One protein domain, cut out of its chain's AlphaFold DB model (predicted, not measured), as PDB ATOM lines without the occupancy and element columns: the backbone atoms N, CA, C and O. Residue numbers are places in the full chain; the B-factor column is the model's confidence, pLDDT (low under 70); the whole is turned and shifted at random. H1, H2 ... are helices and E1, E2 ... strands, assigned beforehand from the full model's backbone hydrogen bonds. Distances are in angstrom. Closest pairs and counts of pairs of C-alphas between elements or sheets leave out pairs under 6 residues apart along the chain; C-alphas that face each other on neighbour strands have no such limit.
ATOM      1  N   ARG A  24     -25.723  15.523 -36.178       84.06
ATOM      2  CA  ARG A  24     -27.123  15.778 -35.815       84.06
ATOM      3  C   ARG A  24     -28.011  14.625 -36.260       84.06
ATOM      4  O   ARG A  24     -28.843  14.166 -35.481       84.06
ATOM      5  N   LEU A  25     -27.825  14.148 -37.488       83.94
ATOM      6  CA  LEU A  25     -28.600  13.031 -38.028       83.94
ATOM      7  C   LEU A  25     -28.222  11.703 -37.371       83.94
ATOM      8  O   LEU A  25     -29.109  10.914 -37.049       83.94
ATOM      9  N   ALA A  26     -26.934  11.493 -37.088       81.81
ATOM     10  CA  ALA A  26     -26.471  10.348 -36.314       81.81
ATOM     11  C   ALA A  26     -27.123  10.315 -34.919       81.81
ATOM     12  O   ALA A  26     -27.660   9.286 -34.506       81.81
ATOM     13  N   LEU A  27     -27.152  11.453 -34.214       84.31
ATOM     14  CA  LEU A  27     -27.806  11.547 -32.908       84.31
ATOM     15  C   LEU A  27     -29.321  11.325 -32.990       84.31
ATOM     16  O   LEU A  27     -29.880  10.627 -32.142       84.31
ATOM     17  N   LEU A  28     -29.984  11.893 -34.002       88.69
ATOM     18  CA  LEU A  28     -31.413  11.685 -34.229       88.69
ATOM     19  C   LEU A  28     -31.726  10.197 -34.423       88.69
ATOM     20  O   LEU A  28     -32.641   9.687 -33.783       88.69
ATOM     21  N   ALA A  29     -30.943   9.482 -35.235       86.19
ATOM     22  CA  ALA A  29     -31.128   8.048 -35.458       86.19
ATOM     23  C   ALA A  29     -30.990   7.233 -34.157       86.19
ATOM     24  O   ALA A  29     -31.818   6.363 -33.879       86.19
ATOM     25  N   VAL A  30     -29.997   7.556 -33.318       85.19
ATOM     26  CA  VAL A  30     -29.829   6.939 -31.989       85.19
ATOM     27  C   VAL A  30     -31.042   7.209 -31.095       85.19
ATOM     28  O   VAL A  30     -31.530   6.305 -30.419       85.19
ATOM     29  N   CYS A  31     -31.550   8.440 -31.100       88.19
ATOM     30  CA  CYS A  31     -32.702   8.828 -30.292       88.19
ATOM     31  C   CYS A  31     -33.996   8.156 -30.770       88.19
ATOM     32  O   CYS A  31     -34.773   7.698 -29.939       88.19
ATOM     33  N   VAL A  32     -34.188   7.998 -32.082       89.56
ATOM     34  CA  VAL A  32     -35.306   7.233 -32.659       89.56
ATOM     35  C   VAL A  32     -35.255   5.770 -32.218       89.56
ATOM     36  O   VAL A  32     -36.251   5.247 -31.720       89.56
ATOM     37  N   ALA A  33     -34.093   5.118 -32.318       87.50
ATOM     38  CA  ALA A  33     -33.933   3.741 -31.853       87.50
ATOM     39  C   ALA A  33     -34.173   3.612 -30.334       87.50
ATOM     40  O   ALA A  33     -34.786   2.647 -29.873       87.50
ATOM     41  N   SER A  34     -33.732   4.602 -29.552       85.44
ATOM     42  CA  SER A  34     -33.971   4.666 -28.106       85.44
ATOM     43  C   SER A  34     -35.460   4.805 -27.770       85.44
ATOM     44  O   SER A  34     -35.942   4.100 -26.884       85.44
ATOM     45  N   GLN A  35     -36.197   5.648 -28.500       87.62
ATOM     46  CA  GLN A  35     -37.643   5.817 -28.333       87.62
ATOM     47  C   GLN A  35     -38.389   4.511 -28.621       87.62
ATOM     48  O   GLN A  35     -39.218   4.087 -27.815       87.62
ATOM     49  N   GLN A  36     -38.036   3.812 -29.703       86.88
ATOM     50  CA  GLN A  36     -38.597   2.489 -30.000       86.88
ATOM     51  C   GLN A  36     -38.335   1.492 -28.860       86.88
ATOM     52  O   GLN A  36     -39.234   0.754 -28.459       86.88
ATOM     53  N   GLY A  37     -37.125   1.509 -28.287       84.62
ATOM     54  CA  GLY A  37     -36.788   0.721 -27.097       84.62
ATOM     55  C   GLY A  37     -37.598   1.101 -25.851       84.62
ATOM     56  O   GLY A  37     -37.878   0.234 -25.027       84.62
ATOM     57  N   ALA A  38     -38.012   2.366 -25.734       84.38
ATOM     58  CA  ALA A  38     -38.884   2.872 -24.671       84.38
ATOM     59  C   ALA A  38     -40.375   2.538 -24.877       84.38
ATOM     60  O   ALA A  38     -41.202   2.892 -24.041       84.38
ATOM     61  N   GLY A  39     -40.737   1.857 -25.972       86.00
ATOM     62  CA  GLY A  39     -42.122   1.480 -26.271       86.00
ATOM     63  C   GLY A  39     -42.917   2.554 -27.014       86.00
ATOM     64  O   GLY A  39     -44.140   2.454 -27.118       86.00
ATOM     65  N   PHE A  40     -42.240   3.564 -27.560       77.88
ATOM     66  CA  PHE A  40     -42.840   4.497 -28.502       77.88
ATOM     67  C   PHE A  40     -43.064   3.732 -29.814       77.88
ATOM     68  O   PHE A  40     -42.127   3.522 -30.581       77.88
ATOM     69  N   GLY A  41     -44.281   3.207 -29.997       72.19
ATOM     70  CA  GLY A  41     -44.669   2.398 -31.157       72.19
ATOM     71  C   GLY A  41     -44.725   3.235 -32.434       72.19
ATOM     72  O   GLY A  41     -43.704   3.512 -33.054       72.19
ATOM     73  N   ASP A  42     -45.926   3.681 -32.804       78.62
ATOM     74  CA  ASP A  42     -46.151   4.448 -34.042       78.62
ATOM     75  C   ASP A  42     -45.892   5.957 -33.879       78.62
ATOM     76  O   ASP A  42     -46.120   6.746 -34.797       78.62
ATOM     77  N   TYR A  43     -45.442   6.384 -32.699       83.06
ATOM     78  CA  TYR A  43     -45.213   7.786 -32.369       83.06
ATOM     79  C   TYR A  43     -43.730   8.036 -32.125       83.06
ATOM     80  O   TYR A  43     -43.184   7.536 -31.155       83.06
ATOM     81  N   LEU A  44     -43.089   8.845 -32.966       85.19
ATOM     82  CA  LEU A  44     -41.705   9.279 -32.776       85.19
ATOM     83  C   LEU A  44     -41.662  10.792 -32.557       85.19
ATOM     84  O   LEU A  44     -42.186  11.566 -33.361       85.19
ATOM     85  N   ASP A  45     -40.998  11.222 -31.489       87.81
ATOM     86  CA  ASP A  45     -40.690  12.622 -31.230       87.81
ATOM     87  C   ASP A  45     -39.412  13.013 -31.978       87.81
ATOM     88  O   ASP A  45     -38.294  12.681 -31.573       87.81
ATOM     89  N   LEU A  46     -39.597  13.714 -33.097       91.31
ATOM     90  CA  LEU A  46     -38.523  14.216 -33.960       91.31
ATOM     91  C   LEU A  46     -38.217  15.699 -33.718       91.31
ATOM     92  O   LEU A  46     -37.477  16.312 -34.492       91.31
ATOM     93  N   ARG A  47     -38.807  16.313 -32.682       92.88
ATOM     94  CA  ARG A  47     -38.547  17.720 -32.373       92.88
ATOM     95  C   ARG A  47     -37.086  17.895 -31.982       92.88
ATOM     96  O   ARG A  47     -36.530  17.117 -31.209       92.88
ATOM     97  N   GLN A  48     -36.493  18.958 -32.504       92.88
ATOM     98  CA  GLN A  48     -35.160  19.398 -32.134       92.88
ATOM     99  C   GLN A  48     -35.276  20.521 -31.106       92.88
ATOM    100  O   GLN A  48     -36.068  21.448 -31.286       92.88
ATOM    101  N   VAL A  49     -34.456  20.460 -30.064       91.19
ATOM    102  CA  VAL A  49     -34.264  21.559 -29.107       91.19
ATOM    103  C   VAL A  49     -32.797  21.967 -29.073       91.19
ATOM    104  O   VAL A  49     -31.920  21.216 -29.500       91.19
ATOM    105  N   GLU A  50     -32.524  23.169 -28.584       88.25
ATOM    106  CA  GLU A  50     -31.164  23.680 -28.438       88.25
ATOM    107  C   GLU A  50     -30.632  23.400 -27.033       88.25
ATOM    108  O   GLU A  50     -31.347  23.545 -26.040       88.25
ATOM    109  N   CYS A  51     -29.361  23.006 -26.939       83.81
ATOM    110  CA  CYS A  51     -28.662  22.935 -25.661       83.81
ATOM    111  C   CYS A  51     -28.666  24.326 -25.002       83.81
ATOM    112  O   CYS A  51     -28.232  25.285 -25.643       83.81
ATOM    113  N   PRO A  52     -29.077  24.462 -23.731       80.19
ATOM    114  CA  PRO A  52     -29.131  25.766 -23.068       80.19
ATOM    115  C   PRO A  52     -27.753  26.439 -22.951       80.19
ATOM    116  O   PRO A  52     -27.680  27.664 -22.936       80.19
ATOM    117  N   SER A  53     -26.667  25.658 -22.920       80.00
ATOM    118  CA  SER A  53     -25.302  26.171 -22.747       80.00
ATOM    119  C   SER A  53     -24.647  26.602 -24.061       80.00
ATOM    120  O   SER A  53     -24.107  27.698 -24.157       80.00
ATOM    121  N   CYS A  54     -24.678  25.748 -25.091       79.25
ATOM    122  CA  CYS A  54     -23.936  25.983 -26.343       79.25
ATOM    123  C   CYS A  54     -24.812  26.019 -27.603       79.25
ATOM    124  O   CYS A  54     -24.291  26.128 -28.712       79.25
ATOM    125  N   ARG A  55     -26.134  25.881 -27.451       85.38
ATOM    126  CA  ARG A  55     -27.123  25.802 -28.538       85.38
ATOM    127  C   ARG A  55     -26.956  24.634 -29.513       85.38
ATOM    128  O   ARG A  55     -27.612  24.592 -30.548       85.38
ATOM    129  N   ALA A  56     -26.132  23.643 -29.173       84.88
ATOM    130  CA  ALA A  56     -26.018  22.417 -29.951       84.88
ATOM    131  C   ALA A  56     -27.382  21.700 -30.078       84.88
ATOM    132  O   ALA A  56     -28.109  21.616 -29.084       84.88
ATOM    133  N   PRO A  57     -27.728  21.146 -31.257       89.00
ATOM    134  CA  PRO A  57     -28.959  20.383 -31.454       89.00
ATOM    135  C   PRO A  57     -29.100  19.203 -30.491       89.00
ATOM    136  O   PRO A  57     -28.128  18.470 -30.278       89.00
ATOM    137  N   GLY A  58     -30.312  18.979 -29.982       90.38
ATOM    138  CA  GLY A  58     -30.666  17.816 -29.177       90.38
ATOM    139  C   GLY A  58     -32.047  17.237 -29.472       90.38
ATOM    140  O   GLY A  58     -32.918  17.911 -30.020       90.38
ATOM    141  N   PHE A  59     -32.217  15.966 -29.105       92.06
ATOM    142  CA  PHE A  59     -33.377  15.132 -29.426       92.06
ATOM    143  C   PHE A  59     -33.826  14.296 -28.221       92.06
ATOM    144  O   PHE A  59     -33.032  13.974 -27.331       92.06
ATOM    145  N   ASN A  60     -35.114  13.954 -28.196       89.75
ATOM    146  CA  ASN A  60     -35.738  13.173 -27.132       89.75
ATOM    147  C   ASN A  60     -35.340  11.693 -27.234       89.75
ATOM    148  O   ASN A  60     -35.414  11.088 -28.301       89.75
ATOM    149  N   THR A  61     -34.942  11.089 -26.117       86.81
ATOM    150  CA  THR A  61     -34.542   9.672 -26.052       86.81
ATOM    151  C   THR A  61     -35.701   8.696 -25.842       86.81
ATOM    152  O   THR A  61     -35.502   7.490 -25.973       86.81
ATOM    153  N   GLY A  62     -36.887   9.180 -25.470       83.50
ATOM    154  CA  GLY A  62     -38.034   8.359 -25.063       83.50
ATOM    155  C   GLY A  62     -38.030   7.946 -23.587       83.50
ATOM    156  O   GLY A  62     -39.057   7.522 -23.075       83.50
ATOM    157  N   TRP A  63     -36.921   8.146 -22.865       81.44
ATOM    158  CA  TRP A  63     -36.771   7.783 -21.445       81.44
ATOM    159  C   TRP A  63     -36.893   8.981 -20.492       81.44
ATOM    160  O   TRP A  63     -36.328   8.979 -19.404       81.44
ATOM    161  N   GLY A  64     -37.579  10.048 -20.915       79.06
ATOM    162  CA  GLY A  64     -37.684  11.290 -20.136       79.06
ATOM    163  C   GLY A  64     -36.413  12.150 -20.138       79.06
ATOM    164  O   GLY A  64     -36.298  13.065 -19.329       79.06
ATOM    165  N   ALA A  65     -35.472  11.884 -21.048       82.69
ATOM    166  CA  ALA A  65     -34.221  12.629 -21.182       82.69
ATOM    167  C   ALA A  65     -33.984  13.108 -22.623       82.69
ATOM    168  O   ALA A  65     -34.399  12.455 -23.586       82.69
ATOM    169  N   TRP A  66     -33.259  14.220 -22.766       85.62
ATOM    170  CA  TRP A  66     -32.773  14.747 -24.044       85.62
ATOM    171  C   TRP A  66     -31.279  14.461 -24.194       85.62
ATOM    172  O   TRP A  66     -30.530  14.557 -23.223       85.62
ATOM    173  N   ARG A  67     -30.831  14.146 -25.410       85.12
ATOM    174  CA  ARG A  67     -29.401  14.084 -25.744       85.12
ATOM    175  C   ARG A  67     -29.044  15.179 -26.726       85.12
ATOM    176  O   ARG A  67     -29.820  15.454 -27.634       85.12
ATOM    177  N   PHE A  68     -27.856  15.754 -26.571       85.75
ATOM    178  CA  PHE A  68     -27.368  16.869 -27.379       85.75
ATOM    179  C   PHE A  68     -26.071  16.509 -28.093       85.75
ATOM    180  O   PHE A  68     -25.230  15.797 -27.551       85.75
ATOM    181  N   THR A  69     -25.869  17.070 -29.279       84.62
ATOM    182  CA  THR A  69     -24.659  16.863 -30.092       84.62
ATOM    183  C   THR A  69     -23.372  17.399 -29.448       84.62
ATOM    184  O   THR A  69     -22.299  17.007 -29.894       84.62
TER     185      THR A  69
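AT A GLANCE: This is residues 24 to 69 of the 93 residues of an uncharacterized protein of Methylobacterium sp. ARG-1 (UniProt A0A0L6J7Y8). A small two-stranded hairpin, E1 and E2, has one helix, H1, packed alongside it, and a long loop, residues 38 to 56, folds back from the end of H1, its residues 49 to 50 pairing antiparallel with residues 57 to 58 of E1. The 46 printed residues run H1, E1, E2; the class is mixed, helices and strands, with under half of the residues in named elements. The whole is compact, with a radius of gyration of the C-alphas of 10.2 A, and spans 31 by 19 by 13 A.

IN THESE COORDINATES: Find C-alpha 57 at (-28.959, 20.383, -31.454); from there E1, residues 57 to 60, runs 10.8 A. E2, residues 66 to 68, ends at C-alpha 68, (-27.368, 16.869, -27.379), after 6.7 A. H1, residues 24 to 37, starts at C-alpha 24, (-27.123, 15.778, -35.815), and runs 19.9 A.

HOW THE PARTS SIT: Look at the hairpin E1 and E2, antiparallel at 156 degrees: N 59 and O 67 are 2.9 A apart, within hydrogen-bond range. The closest C-alphas of H1 and E1, Cys 31 and Asn 60, are 6.2 A apart; those of H1 and E2, Leu 27 and Phe 68, 7.7 A. Every O i to N i+4 pair in H1 is within hydrogen-bond range.

THE WHOLE: The farthest C-alphas, Asp 42 and Ser 53, are 32.2 A apart. The printed part has no cut; the link from H1 to E1 is long, and no printed residue is under 70 in pLDDT.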